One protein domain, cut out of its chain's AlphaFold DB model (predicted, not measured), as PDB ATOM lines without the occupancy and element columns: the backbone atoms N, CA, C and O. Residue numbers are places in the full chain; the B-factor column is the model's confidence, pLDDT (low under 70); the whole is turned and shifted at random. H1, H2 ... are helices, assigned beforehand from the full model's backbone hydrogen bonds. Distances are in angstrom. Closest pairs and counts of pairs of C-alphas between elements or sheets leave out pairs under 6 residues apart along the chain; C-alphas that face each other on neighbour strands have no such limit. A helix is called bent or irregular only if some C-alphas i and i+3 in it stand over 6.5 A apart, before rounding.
ATOM      1  N   GLU A 100      45.260 -54.210  34.096       70.44
ATOM      2  CA  GLU A 100      46.155 -54.123  32.938       70.44
ATOM      3  C   GLU A 100      45.400 -53.969  31.614       70.44
ATOM      4  O   GLU A 100      45.669 -53.052  30.841       70.44
ATOM      5  N   GLU A 101      44.398 -54.812  31.373       73.50
ATOM      6  CA  GLU A 101      43.587 -54.746  30.157       73.50
ATOM      7  C   GLU A 101      42.703 -53.487  30.145       73.50
ATOM      8  O   GLU A 101      42.463 -52.893  29.095       73.50
ATOM      9  N   GLY A 102      42.255 -53.030  31.316       72.62
ATOM     10  CA  GLY A 102      41.532 -51.767  31.438       72.62
ATOM     11  C   GLY A 102      42.409 -50.551  31.128       72.62
ATOM     12  O   GLY A 102      41.952 -49.634  30.448       72.62
ATOM     13  N   LEU A 103      43.669 -50.564  31.573       75.31
ATOM     14  CA  LEU A 103      44.658 -49.526  31.267       75.31
ATOM     15  C   LEU A 103      45.039 -49.531  29.783       75.31
ATOM     16  O   LEU A 103      45.098 -48.464  29.183       75.31
ATOM     17  N   ALA A 104      45.205 -50.706  29.167       77.38
ATOM     18  CA  ALA A 104      45.516 -50.833  27.740       77.38
ATOM     19  C   ALA A 104      44.421 -50.262  26.816       77.38
ATOM     20  O   ALA A 104      44.677 -49.952  25.655       77.38
ATOM     21  N   ARG A 105      43.188 -50.121  27.318       77.25
ATOM     22  CA  ARG A 105      42.054 -49.532  26.586       77.25
ATOM     23  C   ARG A 105      41.942 -48.012  26.758       77.25
ATOM     24  O   ARG A 105      41.074 -47.403  26.122       77.25
ATOM     25  N   LEU A 106      42.746 -47.402  27.633       81.25
ATOM     26  CA  LEU A 106      42.765 -45.952  27.810       81.25
ATOM     27  C   LEU A 106      43.489 -45.286  26.640       81.25
ATOM     28  O   LEU A 106      44.551 -45.717  26.214       81.25
ATOM     29  N   ASP A 107      42.887 -44.215  26.135       82.88
ATOM     30  CA  ASP A 107      43.527 -43.310  25.179       82.88
ATOM     31  C   ASP A 107      44.586 -42.450  25.890       82.88
ATOM     32  O   ASP A 107      44.437 -42.173  27.086       82.88
ATOM     33  N   ASP A 108      45.588 -41.950  25.166       86.50
ATOM     34  CA  ASP A 108      46.709 -41.174  25.728       86.50
ATOM     35  C   ASP A 108      46.197 -39.998  26.563       86.50
ATOM     36  O   ASP A 108      46.575 -39.805  27.719       86.50
ATOM     37  N   ARG A 109      45.187 -39.293  26.044       86.56
ATOM     38  CA  ARG A 109      44.527 -38.191  26.754       86.56
ATOM     39  C   ARG A 109      43.852 -38.632  28.057       86.56
ATOM     40  O   ARG A 109      43.812 -37.865  29.022       86.56
ATOM     41  N   GLN A 110      43.260 -39.830  28.100       88.62
ATOM     42  CA  GLN A 110      42.645 -40.354  29.327       88.62
ATOM     43  C   GLN A 110      43.720 -40.707  30.354       88.62
ATOM     44  O   GLN A 110      43.536 -40.410  31.535       88.62
ATOM     45  N   THR A 111      44.828 -41.281  29.892       89.88
ATOM     46  CA  THR A 111      45.999 -41.634  30.697       89.88
ATOM     47  C   THR A 111      46.648 -40.389  31.297       89.88
ATOM     48  O   THR A 111      46.780 -40.299  32.517       89.88
ATOM     49  N   GLU A 112      46.931 -39.363  30.495       91.50
ATOM     50  CA  GLU A 112      47.446 -38.064  30.961       91.50
ATOM     51  C   GLU A 112      46.518 -37.408  31.991       91.50
ATOM     52  O   GLU A 112      46.959 -36.955  33.051       91.50
ATOM     53  N   THR A 113      45.207 -37.413  31.723       92.88
ATOM     54  CA  THR A 113      44.208 -36.901  32.670       92.88
ATOM     55  C   THR A 113      44.244 -37.685  33.988       92.88
ATOM     56  O   THR A 113      44.135 -37.092  35.064       92.88
ATOM     57  N   ALA A 114      44.379 -39.014  33.927       92.94
ATOM     58  CA  ALA A 114      44.456 -39.867  35.110       92.94
ATOM     59  C   ALA A 114      45.710 -39.559  35.938       92.94
ATOM     60  O   ALA A 114      45.600 -39.354  37.148       92.94
ATOM     61  N   HIS A 115      46.872 -39.441  35.287       94.56
ATOM     62  CA  HIS A 115      48.130 -39.066  35.936       94.56
ATOM     63  C   HIS A 115      48.038 -37.698  36.614       94.56
ATOM     64  O   HIS A 115      48.386 -37.579  37.790       94.56
ATOM     65  N   ALA A 116      47.489 -36.691  35.926       95.25
ATOM     66  CA  ALA A 116      47.284 -35.361  36.496       95.25
ATOM     67  C   ALA A 116      46.385 -35.408  37.745       95.25
ATOM     68  O   ALA A 116      46.700 -34.806  38.772       95.25
ATOM     69  N   ARG A 117      45.293 -36.183  37.707       95.56
ATOM     70  CA  ARG A 117      44.413 -36.362  38.873       95.56
ATOM     71  C   ARG A 117      45.107 -37.094  40.020       95.56
ATOM     72  O   ARG A 117      44.926 -36.698  41.169       95.56
ATOM     73  N   CYS A 118      45.901 -38.127  39.736       95.56
ATOM     74  CA  CYS A 118      46.692 -38.833  40.747       95.56
ATOM     75  C   CYS A 118      47.697 -37.902  41.432       95.56
ATOM     76  O   CYS A 118      47.779 -37.917  42.657       95.56
ATOM     77  N   ALA A 119      48.403 -37.068  40.670       95.62
ATOM     78  CA  ALA A 119      49.352 -36.097  41.208       95.62
ATOM     79  C   ALA A 119      48.667 -35.052  42.108       95.62
ATOM     80  O   ALA A 119      49.121 -34.805  43.223       95.62
ATOM     81  N   ILE A 120      47.511 -34.519  41.692       95.50
ATOM     82  CA  ILE A 120      46.728 -33.594  42.530       95.50
ATOM     83  C   ILE A 120      46.252 -34.287  43.818       95.50
ATOM     84  O   ILE A 120      46.312 -33.703  44.897       95.50
ATOM     85  N   VAL A 121      45.805 -35.545  43.750       96.50
ATOM     86  CA  VAL A 121      45.423 -36.302  44.957       96.50
ATOM     87  C   VAL A 121      46.631 -36.564  45.862       96.50
ATOM     88  O   VAL A 121      46.504 -36.448  47.083       96.50
ATOM     89  N   ALA A 122      47.799 -36.857  45.291       94.00
ATOM     90  CA  ALA A 122      49.046 -37.025  46.035       94.00
ATOM     91  C   ALA A 122      49.486 -35.737  46.750       94.00
ATOM     92  O   ALA A 122      50.120 -35.828  47.795       94.00
ATOM     93  N   TYR A 123      49.087 -34.559  46.259       94.38
ATOM     94  CA  TYR A 123      49.269 -33.283  46.958       94.38
ATOM     95  C   TYR A 123      48.292 -33.100  48.138       94.38
ATOM     96  O   TYR A 123      48.648 -32.541  49.172       94.38
ATOM     97  N   VAL A 124      47.060 -33.614  48.031       95.88
ATOM     98  CA  VAL A 124      46.038 -33.504  49.094       95.88
ATOM     99  C   VAL A 124      46.306 -34.447  50.273       95.88
ATOM    100  O   VAL A 124      46.075 -34.078  51.424       95.88
ATOM    101  N   LEU A 125      46.741 -35.685  50.011       94.94
ATOM    102  CA  LEU A 125      46.847 -36.723  51.046       94.94
ATOM    103  C   LEU A 125      47.804 -36.374  52.203       94.94
ATOM    104  O   LEU A 125      47.398 -36.582  53.347       94.94
ATOM    105  N   PRO A 126      48.992 -35.782  51.979       94.50
ATOM    106  CA  PRO A 126      49.880 -35.351  53.059       94.50
ATOM    107  C   PRO A 126      49.235 -34.358  54.035       94.50
ATOM    108  O   PRO A 126      49.473 -34.444  55.238       94.50
ATOM    109  N   LEU A 127      48.359 -33.463  53.561       93.75
ATOM    110  CA  LEU A 127      47.625 -32.533  54.435       93.75
ATOM    111  C   LEU A 127      46.707 -33.277  55.413       93.75
ATOM    112  O   LEU A 127      46.496 -32.848  56.546       93.75
ATOM    113  N   HIS A 128      46.162 -34.411  54.979       93.31
ATOM    114  CA  HIS A 128      45.353 -35.264  55.833       93.31
ATOM    115  C   HIS A 128      46.209 -36.145  56.749       93.31
ATOM    116  O   HIS A 128      45.941 -36.234  57.946       93.31
ATOM    117  N   GLU A 129      47.216 -36.810  56.188       91.75
ATOM    118  CA  GLU A 129      47.947 -37.888  56.855       91.75
ATOM    119  C   GLU A 129      49.055 -37.376  57.778       91.75
ATOM    120  O   GLU A 129      49.278 -37.964  58.833       91.75
ATOM    121  N   LEU A 130      49.714 -36.271  57.416       90.69
ATOM    122  CA  LEU A 130      50.826 -35.698  58.180       90.69
ATOM    123  C   LEU A 130      50.374 -34.528  59.054       90.69
ATOM    124  O   LEU A 130      50.742 -34.456  60.221       90.69
ATOM    125  N   ALA A 131      49.546 -33.631  58.511       89.25
ATOM    126  CA  ALA A 131      49.042 -32.467  59.244       89.25
ATOM    127  C   ALA A 131      47.755 -32.751  60.048       89.25
ATOM    128  O   ALA A 131      47.238 -31.864  60.721       89.25
ATOM    129  N   GLY A 132      47.212 -33.975  59.982       91.12
ATOM    130  CA  GLY A 132      46.031 -34.383  60.752       91.12
ATOM    131  C   GLY A 132      44.736 -33.665  60.356       91.12
ATOM    132  O   GLY A 132      43.731 -33.755  61.068       91.12
ATOM    133  N   MET A 133      44.721 -32.949  59.227       93.44
ATOM    134  CA  MET A 133      43.538 -32.230  58.770       93.44
ATOM    135  C   MET A 133      42.451 -33.236  58.354       93.44
ATOM    136  O   MET A 133      42.741 -34.217  57.667       93.44
ATOM    137  N   PRO A 134      41.167 -33.038  58.706       95.81
ATOM    138  CA  PRO A 134      40.119 -33.915  58.201       95.81
ATOM    139  C   PRO A 134      40.046 -33.807  56.673       95.81
ATOM    140  O   PRO A 134      40.090 -32.709  56.118       95.81
ATOM    141  N   ILE A 135      39.889 -34.945  55.989       95.19
ATOM    142  CA  ILE A 135      40.049 -35.045  54.527       95.19
ATOM    143  C   ILE A 135      39.195 -34.042  53.737       95.19
ATOM    144  O   ILE A 135      39.654 -33.486  52.747       95.19
ATOM    145  N   LYS A 136      37.970 -33.754  54.199       95.06
ATOM    146  CA  LYS A 136      37.100 -32.743  53.582       95.06
ATOM    147  C   LYS A 136      37.697 -31.336  53.668       95.06
ATOM    148  O   LYS A 136      37.681 -30.623  52.677       95.06
ATOM    149  N   LYS A 137      38.272 -30.960  54.818       95.81
ATOM    150  CA  LYS A 137      38.941 -29.660  54.979       95.81
ATOM    151  C   LYS A 137      40.210 -29.577  54.130       95.81
ATOM    152  O   LYS A 137      40.432 -28.540  53.525       95.81
ATOM    153  N   ALA A 138      40.983 -30.661  54.022       96.38
ATOM    154  CA  ALA A 138      42.167 -30.701  53.156       96.38
ATOM    155  C   ALA A 138      41.797 -30.492  51.680       96.38
ATOM    156  O   ALA A 138      42.435 -29.714  50.975       96.38
ATOM    157  N   VAL A 139      40.720 -31.137  51.224       96.81
ATOM    158  CA  VAL A 139      40.192 -30.952  49.866       96.81
ATOM    159  C   VAL A 139      39.683 -29.526  49.644       96.81
ATOM    160  O   VAL A 139      40.019 -28.924  48.625       96.81
ATOM    161  N   ALA A 140      38.912 -28.974  50.586       95.38
ATOM    162  CA  ALA A 140      38.412 -27.603  50.506       95.38
ATOM    163  C   ALA A 140      39.554 -26.578  50.473       95.38
ATOM    164  O   ALA A 140      39.520 -25.649  49.672       95.38
ATOM    165  N   PHE A 141      40.595 -26.790  51.283       95.00
ATOM    166  CA  PHE A 141      41.797 -25.961  51.293       95.00
ATOM    167  C   PHE A 141      42.495 -25.965  49.927       95.00
ATOM    168  O   PHE A 141      42.694 -24.905  49.344       95.00
ATOM    169  N   VAL A 142      42.785 -27.141  49.357       94.69
ATOM    170  CA  VAL A 142      43.452 -27.230  48.043       94.69
ATOM    171  C   VAL A 142      42.592 -26.636  46.924       94.69
ATOM    172  O   VAL A 142      43.124 -25.968  46.042       94.69
ATOM    173  N   ALA A 143      41.270 -26.825  46.959       94.19
ATOM    174  CA  ALA A 143      40.365 -26.205  45.991       94.19
ATOM    175  C   ALA A 143      40.339 -24.666  46.116       94.19
ATOM    176  O   ALA A 143      40.307 -23.970  45.101       94.19
ATOM    177  N   ALA A 144      40.397 -24.131  47.339       93.25
ATOM    178  CA  ALA A 144      40.478 -22.692  47.584       93.25
ATOM    179  C   ALA A 144      41.822 -22.101  47.123       93.25
ATOM    180  O   ALA A 144      41.832 -21.081  46.437       93.25
ATOM    181  N   GLU A 145      42.944 -22.765  47.419       92.50
ATOM    182  CA  GLU A 145      44.273 -22.358  46.937       92.50
ATOM    183  C   GLU A 145      44.370 -22.428  45.405       92.50
ATOM    184  O   GLU A 145      44.971 -21.549  44.784       92.50
ATOM    185  N   ALA A 146      43.724 -23.421  44.780       91.75
ATOM    186  CA  ALA A 146      43.614 -23.521  43.326       91.75
ATOM    187  C   ALA A 146      42.842 -22.344  42.725       91.75
ATOM    188  O   ALA A 146      43.267 -21.773  41.724       91.75
ATOM    189  N   ALA A 147      41.708 -21.976  43.328       89.69
ATOM    190  CA  ALA A 147      40.906 -20.840  42.884       89.69
ATOM    191  C   ALA A 147      41.632 -19.502  43.087       89.69
ATOM    192  O   ALA A 147      41.455 -18.586  42.291       89.69
ATOM    193  N   ALA A 148      42.461 -19.405  44.127       89.94
ATOM    194  CA  ALA A 148      43.254 -18.220  44.423       89.94
ATOM    195  C   ALA A 148      44.593 -18.145  43.665       89.94
ATOM    196  O   ALA A 148      45.315 -17.165  43.831       89.94
ATOM    197  N   GLY A 149      44.953 -19.165  42.874       89.19
ATOM    198  CA  GLY A 149      46.208 -19.194  42.114       89.19
ATOM    199  C   GLY A 149      47.472 -19.301  42.976       89.19
ATOM    200  O   GLY A 149      48.543 -18.902  42.535       89.19
ATOM    201  N   ARG A 150      47.356 -19.819  44.206       91.81
ATOM    202  CA  ARG A 150      48.463 -19.929  45.177       91.81
ATOM    203  C   ARG A 150      49.079 -21.326  45.259       91.81
ATOM    204  O   ARG A 150      49.958 -21.573  46.081       91.81
ATOM    205  N   LEU A 151      48.611 -22.255  44.428       91.06
ATOM    206  CA  LEU A 151      49.207 -23.581  44.355       91.06
ATOM    207  C   LEU A 151      50.617 -23.527  43.754       91.06
ATOM    208  O   LEU A 151      50.879 -22.684  42.895       91.06
ATOM    209  N   PRO A 152      51.498 -24.464  44.150       93.00
ATOM    210  CA  PRO A 152      52.771 -24.686  43.479       93.00
ATOM    211  C   PRO A 152      52.613 -24.806  41.956       93.00
ATOM    212  O   PRO A 152      51.627 -25.366  41.468       93.00
ATOM    213  N   GLU A 153      53.570 -24.260  41.202       91.00
ATOM    214  CA  GLU A 153      53.484 -24.132  39.741       91.00
ATOM    215  C   GLU A 153      53.337 -25.493  39.034       91.00
ATOM    216  O   GLU A 153      52.585 -25.629  38.066       91.00
ATOM    217  N   ASP A 154      54.020 -26.515  39.543       91.56
ATOM    218  CA  ASP A 154      53.931 -27.903  39.092       91.56
ATOM    219  C   ASP A 154      52.513 -28.469  39.252       91.56
ATOM    220  O   ASP A 154      51.976 -29.057  38.312       91.56
ATOM    221  N   VAL A 155      51.860 -28.225  40.391       91.69
ATOM    222  CA  VAL A 155      50.475 -28.658  40.638       91.69
ATOM    223  C   VAL A 155      49.485 -27.829  39.818       91.69
ATOM    224  O   VAL A 155      48.532 -28.377  39.257       91.69
ATOM    225  N   ALA A 156      49.712 -26.520  39.700       90.94
ATOM    226  CA  ALA A 156      48.849 -25.611  38.952       90.94
ATOM    227  C   ALA A 156      48.771 -25.988  37.460       90.94
ATOM    228  O   ALA A 156      47.675 -26.034  36.895       90.94
ATOM    229  N   LYS A 157      49.905 -26.358  36.844       92.00
ATOM    230  CA  LYS A 157      49.980 -26.832  35.446       92.00
ATOM    231  C   LYS A 157      49.160 -28.100  35.185       92.00
ATOM    232  O   LYS A 157      48.718 -28.323  34.059       92.00
ATOM    233  N   LEU A 158      48.913 -28.917  36.210       92.38
ATOM    234  CA  LEU A 158      48.153 -30.165  36.094       92.38
ATOM    235  C   LEU A 158      46.634 -29.961  36.165       92.38
ATOM    236  O   LEU A 158      45.883 -30.841  35.742       92.38
ATOM    237  N   ILE A 159      46.152 -28.817  36.662       91.19
ATOM    238  CA  ILE A 159      44.713 -28.557  36.838       91.19
ATOM    239  C   ILE A 159      43.946 -28.576  35.504       91.19
ATOM    240  O   ILE A 159      42.921 -29.266  35.430       91.19
ATOM    241  N   PRO A 160      44.407 -27.898  34.431       90.06
ATOM    242  CA  PRO A 160      43.730 -27.950  33.136       90.06
ATOM    243  C   PRO A 160      43.662 -29.376  32.571       90.06
ATOM    244  O   PRO A 160      42.605 -29.804  32.095       90.06
ATOM    245  N   LEU A 161      44.757 -30.136  32.699       90.50
ATOM    246  CA  LEU A 161      44.843 -31.533  32.263       90.50
ATOM    247  C   LEU A 161      43.868 -32.422  33.048       90.50
ATOM    248  O   LEU A 161      43.083 -33.160  32.456       90.50
ATOM    249  N   ALA A 162      43.835 -32.293  34.375       91.00
ATOM    250  CA  ALA A 162      42.962 -33.077  35.249       91.00
ATOM    251  C   ALA A 162      41.462 -32.804  35.017       91.00
ATOM    252  O   ALA A 162      40.624 -33.718  35.119       91.00
ATOM    253  N   ASN A 163      41.113 -31.557  34.688       88.62
ATOM    254  CA  ASN A 163      39.743 -31.163  34.364       88.62
ATOM    255  C   ASN A 163      39.272 -31.731  33.017       88.62
ATOM    256  O   ASN A 163      38.075 -31.990  32.866       88.62
ATOM    257  N   ALA A 164      40.186 -31.959  32.064       79.56
ATOM    258  CA  ALA A 164      39.918 -32.544  30.746       79.56
ATOM    259  C   ALA A 164      38.777 -31.858  29.960       79.56
ATOM    260  O   ALA A 164      38.056 -32.507  29.196       79.56
ATOM    261  N   ARG A 165      38.598 -30.543  30.137       73.31
ATOM    262  CA  ARG A 165      37.555 -29.739  29.475       73.31
ATOM    263  C   ARG A 165      38.145 -28.840  28.394       73.31
ATOM    264  O   ARG A 165      39.245 -28.332  28.550       73.31
ATOM    265  N   ASN A 166      37.368 -28.596  27.338       59.03
ATOM    266  CA  ASN A 166      37.812 -27.829  26.168       59.03
ATOM    267  C   ASN A 166      38.124 -26.350  26.455       59.03
ATOM    268  O   ASN A 166      38.822 -25.740  25.661       59.03
ATOM    269  N   ASN A 167      37.644 -25.785  27.570       61.62
ATOM    270  CA  ASN A 167      37.708 -24.339  27.797       61.62
ATOM    271  C   ASN A 167      38.802 -23.888  28.773       61.62
ATOM    272  O   ASN A 167      38.875 -22.697  29.000       61.62
ATOM    273  N   GLY A 168      39.617 -24.777  29.361       59.78
ATOM    274  CA  GLY A 168      40.834 -24.438  30.138       59.78
ATOM    275  C   GLY A 168      40.710 -23.554  31.401       59.78
ATOM    276  O   GLY A 168      41.565 -23.632  32.272       59.78
ATOM    277  N   GLU A 169      39.646 -22.768  31.547       59.94
ATOM    278  CA  GLU A 169      39.568 -21.592  32.428       59.94
ATOM    279  C   GLU A 169      38.962 -21.872  33.804       59.94
ATOM    280  O   GLU A 169      39.005 -21.027  34.694       59.94
ATOM    281  N   ARG A 170      38.342 -23.038  34.012       66.75
ATOM    282  CA  ARG A 170      37.666 -23.316  35.288       66.75
ATOM    283  C   ARG A 170      38.637 -23.863  36.325       66.75
ATOM    284  O   ARG A 170      39.302 -24.870  36.084       66.75
ATOM    285  N   SER A 171      38.606 -23.254  37.508       76.75
ATOM    286  CA  SER A 171      39.254 -23.766  38.712       76.75
ATOM    287  C   SER A 171      38.691 -25.135  39.126       76.75
ATOM    288  O   SER A 171      37.578 -25.535  38.763       76.75
ATOM    289  N   LEU A 172      39.501 -25.897  39.861       86.88
ATOM    290  CA  LEU A 172      39.146 -27.218  40.376       86.88
ATOM    291  C   LEU A 172      38.096 -27.102  41.491       86.88
ATOM    292  O   LEU A 172      38.338 -26.450  42.503       86.88
ATOM    293  N   SER A 173      36.943 -27.761  41.344       90.94
ATOM    294  CA  SER A 173      35.888 -27.707  42.366       90.94
ATOM    295  C   SER A 173      36.092 -28.724  43.493       90.94
ATOM    296  O   SER A 173      36.443 -29.882  43.246       90.94
ATOM    297  N   GLU A 174      35.785 -28.312  44.727       94.12
ATOM    298  CA  GLU A 174      35.872 -29.158  45.929       94.12
ATOM    299  C   GLU A 174      35.150 -30.513  45.764       94.12
ATOM    300  O   GLU A 174      35.782 -31.544  46.008       94.12
ATOM    301  N   PRO A 175      33.891 -30.593  45.272       94.00
ATOM    302  CA  PRO A 175      33.199 -31.878  45.147       94.00
ATOM    303  C   PRO A 175      33.876 -32.828  44.151       94.00
ATOM    304  O   PRO A 175      33.862 -34.049  44.331       94.00
ATOM    305  N   THR A 176      34.485 -32.274  43.097       93.12
ATOM    306  CA  THR A 176      35.198 -33.052  42.078       93.12
ATOM    307  C   THR A 176      36.474 -33.642  42.655       93.12
ATOM    308  O   THR A 176      36.696 -34.850  42.530       93.12
ATOM    309  N   LEU A 177      37.269 -32.813  43.336       95.50
ATOM    310  CA  LEU A 177      38.497 -33.252  43.989       95.50
ATOM    311  C   LEU A 177      38.200 -34.275  45.093       95.50
ATOM    312  O   LEU A 177      38.851 -35.318  45.158       95.50
ATOM    313  N   TYR A 178      37.154 -34.053  45.891       95.94
ATOM    314  CA  TYR A 178      36.727 -35.003  46.920       95.94
ATOM    315  C   TYR A 178      36.377 -36.375  46.328       95.94
ATOM    316  O   TYR A 178      36.759 -37.415  46.874       95.94
ATOM    317  N   ARG A 179      35.689 -36.399  45.178       94.94
ATOM    318  CA  ARG A 179      35.376 -37.643  44.462       94.94
ATOM    319  C   ARG A 179      36.641 -38.367  43.997       94.94
ATOM    320  O   ARG A 179      36.702 -39.585  44.148       94.94
ATOM    321  N   TRP A 180      37.637 -37.652  43.472       95.38
ATOM    322  CA  TRP A 180      38.916 -38.252  43.065       95.38
ATOM    323  C   TRP A 180      39.685 -38.826  44.253       95.38
ATOM    324  O   TRP A 180      40.115 -39.973  44.192       95.38
ATOM    325  N   VAL A 181      39.777 -38.085  45.360       96.00
ATOM    326  CA  VAL A 181      40.410 -38.558  46.603       96.00
ATOM    327  C   VAL A 181      39.723 -39.822  47.123       96.00
ATOM    328  O   VAL A 181      40.386 -40.784  47.514       96.00
ATOM    329  N   ARG A 182      38.385 -39.861  47.093       95.88
ATOM    330  CA  ARG A 182      37.616 -41.044  47.500       95.88
ATOM    331  C   ARG A 182      37.884 -42.244  46.586       95.88
ATOM    332  O   ARG A 182      38.058 -43.343  47.102       95.88
ATOM    333  N   ALA A 183      37.919 -42.039  45.268       92.50
ATOM    334  CA  ALA A 183      38.228 -43.093  44.299       92.50
ATOM    335  C   ALA A 183      39.660 -43.623  44.476       92.50
ATOM    336  O   ALA A 183      39.868 -44.832  44.513       92.50
ATOM    337  N   TYR A 184      40.623 -42.724  44.694       94.69
ATOM    338  CA  TYR A 184      42.026 -43.066  44.920       94.69
ATOM    339  C   TYR A 184      42.207 -43.925  46.173       94.69
ATOM    340  O   TYR A 184      42.868 -44.955  46.130       94.69
ATOM    341  N   ARG A 185      41.580 -43.534  47.290       92.88
ATOM    342  CA  ARG A 185      41.666 -44.277  48.561       92.88
ATOM    343  C   ARG A 185      40.914 -45.609  48.537       92.88
ATOM    344  O   ARG A 185      41.196 -46.467  49.366       92.88
ATOM    345  N   ALA A 186      39.940 -45.769  47.642       90.62
ATOM    346  CA  ALA A 186      39.228 -47.031  47.464       90.62
ATOM    347  C   ALA A 186      40.047 -48.066  46.671       90.62
ATOM    348  O   ALA A 186      39.779 -49.259  46.790       90.62
ATOM    349  N   ALA A 187      41.031 -47.621  45.885       88.75
ATOM    350  CA  ALA A 187      41.914 -48.479  45.107       88.75
ATOM    351  C   ALA A 187      43.175 -48.868  45.905       88.75
ATOM    352  O   ALA A 187      43.844 -48.022  46.505       88.75
ATOM    353  N   SER A 188      43.501 -50.163  45.905       81.12
ATOM    354  CA  SER A 188      44.654 -50.726  46.619       81.12
ATOM    355  C   SER A 188      45.979 -50.320  45.979       81.12
ATOM    356  O   SER A 188      46.846 -49.757  46.650       81.12
ATOM    357  N   ASP A 189      46.086 -50.547  44.673       86.19
ATOM    358  CA  ASP A 189      47.345 -50.589  43.933       86.19
ATOM    359  C   ASP A 189      47.499 -49.370  43.020       86.19
ATOM    360  O   ASP A 189      46.529 -48.693  42.672       86.19
ATOM    361  N   SER A 190      48.730 -49.092  42.586       85.31
ATOM    362  CA  SER A 190      49.014 -47.959  41.693       85.31
ATOM    363  C   SER A 190      48.194 -48.020  40.394       85.31
ATOM    364  O   SER A 190      47.549 -47.046  40.002       85.31
ATOM    365  N   MET A 191      48.123 -49.202  39.774       84.69
ATOM    366  CA  MET A 191      47.364 -49.421  38.539       84.69
ATOM    367  C   MET A 191      45.858 -49.217  38.728       84.69
ATOM    368  O   MET A 191      45.211 -48.566  37.908       84.69
ATOM    369  N   SER A 192      45.292 -49.722  39.829       85.94
ATOM    370  CA  SER A 192      43.863 -49.558  40.108       85.94
ATOM    371  C   SER A 192      43.508 -48.111  40.454       85.94
ATOM    372  O   SER A 192      42.410 -47.666  40.118       85.94
ATOM    373  N   ARG A 193      44.435 -47.337  41.037       90.94
ATOM    374  CA  ARG A 193      44.272 -45.887  41.245       90.94
ATOM    375  C   ARG A 193      44.238 -45.128  39.926       90.94
ATOM    376  O   ARG A 193      43.325 -44.331  39.728       90.94
ATOM    377  N   LEU A 194      45.179 -45.397  39.018       90.62
ATOM    378  CA  LEU A 194      45.186 -44.767  37.693       90.62
ATOM    379  C   LEU A 194      43.883 -45.050  36.944       90.62
ATOM    380  O   LEU A 194      43.227 -44.124  36.469       90.62
ATOM    381  N   LEU A 195      43.453 -46.311  36.926       88.62
ATOM    382  CA  LEU A 195      42.211 -46.705  36.271       88.62
ATOM    383  C   LEU A 195      40.977 -46.058  36.924       88.62
ATOM    384  O   LEU A 195      40.092 -45.575  36.222       88.62
ATOM    385  N   ALA A 196      40.925 -45.982  38.258       89.75
ATOM    386  CA  ALA A 196      39.815 -45.357  38.983       89.75
ATOM    387  C   ALA A 196      39.719 -43.836  38.767       89.75
ATOM    388  O   ALA A 196      38.634 -43.261  38.890       89.75
ATOM    389  N   LEU A 197      40.844 -43.173  38.478       92.25
ATOM    390  CA  LEU A 197      40.899 -41.728  38.248       92.25
ATOM    391  C   LEU A 197      40.821 -41.367  36.759       92.25
ATOM    392  O   LEU A 197      40.609 -40.191  36.436       92.25
ATOM    393  N   ALA A 198      40.914 -42.342  35.854       90.12
ATOM    394  CA  ALA A 198      40.758 -42.122  34.426       90.12
ATOM    395  C   ALA A 198      39.356 -41.572  34.087       90.12
ATOM    396  O   ALA A 198      38.342 -42.009  34.642       90.12
TER     397      ALA A 198
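This is residues 100 to 198 of the 296 residues of the protein "Transposase" of Neisseria meningitidis (UniProt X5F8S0). One long helix, H2, is the spine of a helical body: H5 crosses it at about a right angle, H4 and H6 pack on opposite sides of it, and H3 packs near its last residues. The short H1 lies at the far edge, against H6. The printed part has 99 residues with six named helices, H1 to H6 in order along the chain, and no named strand; the class is all helix, with mostly crossed packing. The whole is compact, with a radius of gyration of the C-alphas of 13.2 A and spans of 36 by 32 by 21 A.

Begin with H2, residues 108 to 129, the hub, which touches four other helices. It has a kink of 25 degrees near residue 123 and is neither bent nor irregular, but only just: C-alphas 123 and 126 are 6.5 A apart. H4, residues 153 to 163, touches H2 at a steep tilt of 56 degrees, opposite ways; look at Thr 113 and Ala 162, whose C-alphas, the closest, are 4.8 A apart. H4 is only just irregular, with C-alphas 157 and 160 6.8 A apart. With residues 117 to 124 alone, H2 touches H5, residues 174 to 186, about perpendicular at 89 degrees; the closest C-alphas, of Val 121 and Val 181, are 5.7 A apart. With residues 111 to 118 alone, it touches H6, residues 190 to 197, about perpendicular at 77 degrees; the closest C-alphas are those of Ala 114 and Leu 197, 5.1 A. With residues 124 to 128 alone, it touches H3, residues 135 to 147, at a steep tilt of 60 degrees, opposite ways; the closest C-alphas are those of His 128 and Ile 135, 5.5 A. H5 and H6 form a helical hairpin at a shallow tilt of 33 degrees, only just short of steep; the C-alphas of Tyr 184 and Arg 193, the closest, are 5.1 A apart. H1, residues 100 to 104, touches H6, closest at the C-alphas of Leu 103 and Leu 195, 6.2 A. H4 and H6 are apart. Every O i to N i+4 pair is within hydrogen-bond range in H1, H3, H5 and H6; in H2 15 of 18 are, and in H4 3 of 7, beside 6 of 8 O i to N i+3 pairs.

Find C-alpha 108 at (46.709, -41.174, 25.728); from there H2 runs 31.3 A to C-alpha 129 at (47.947, -37.888, 56.855). H3 is 18.4 A long, H5 18.3 A and H4 16.3 A. H6 covers 10.8 A and ends at C-alpha 197, (40.899, -41.728, 38.248); H1 covers 6.2 A.

The C-alphas of Glu 101 and Ala 148, the two farthest apart, are 39.2 A apart. The printed part has no cut. No link is long; that from H4 to H5, 10 residues, is short and the others are tight. The mean pLDDT of the printed part is 88.9, and residues 166 to 170, in that short link, are under 70.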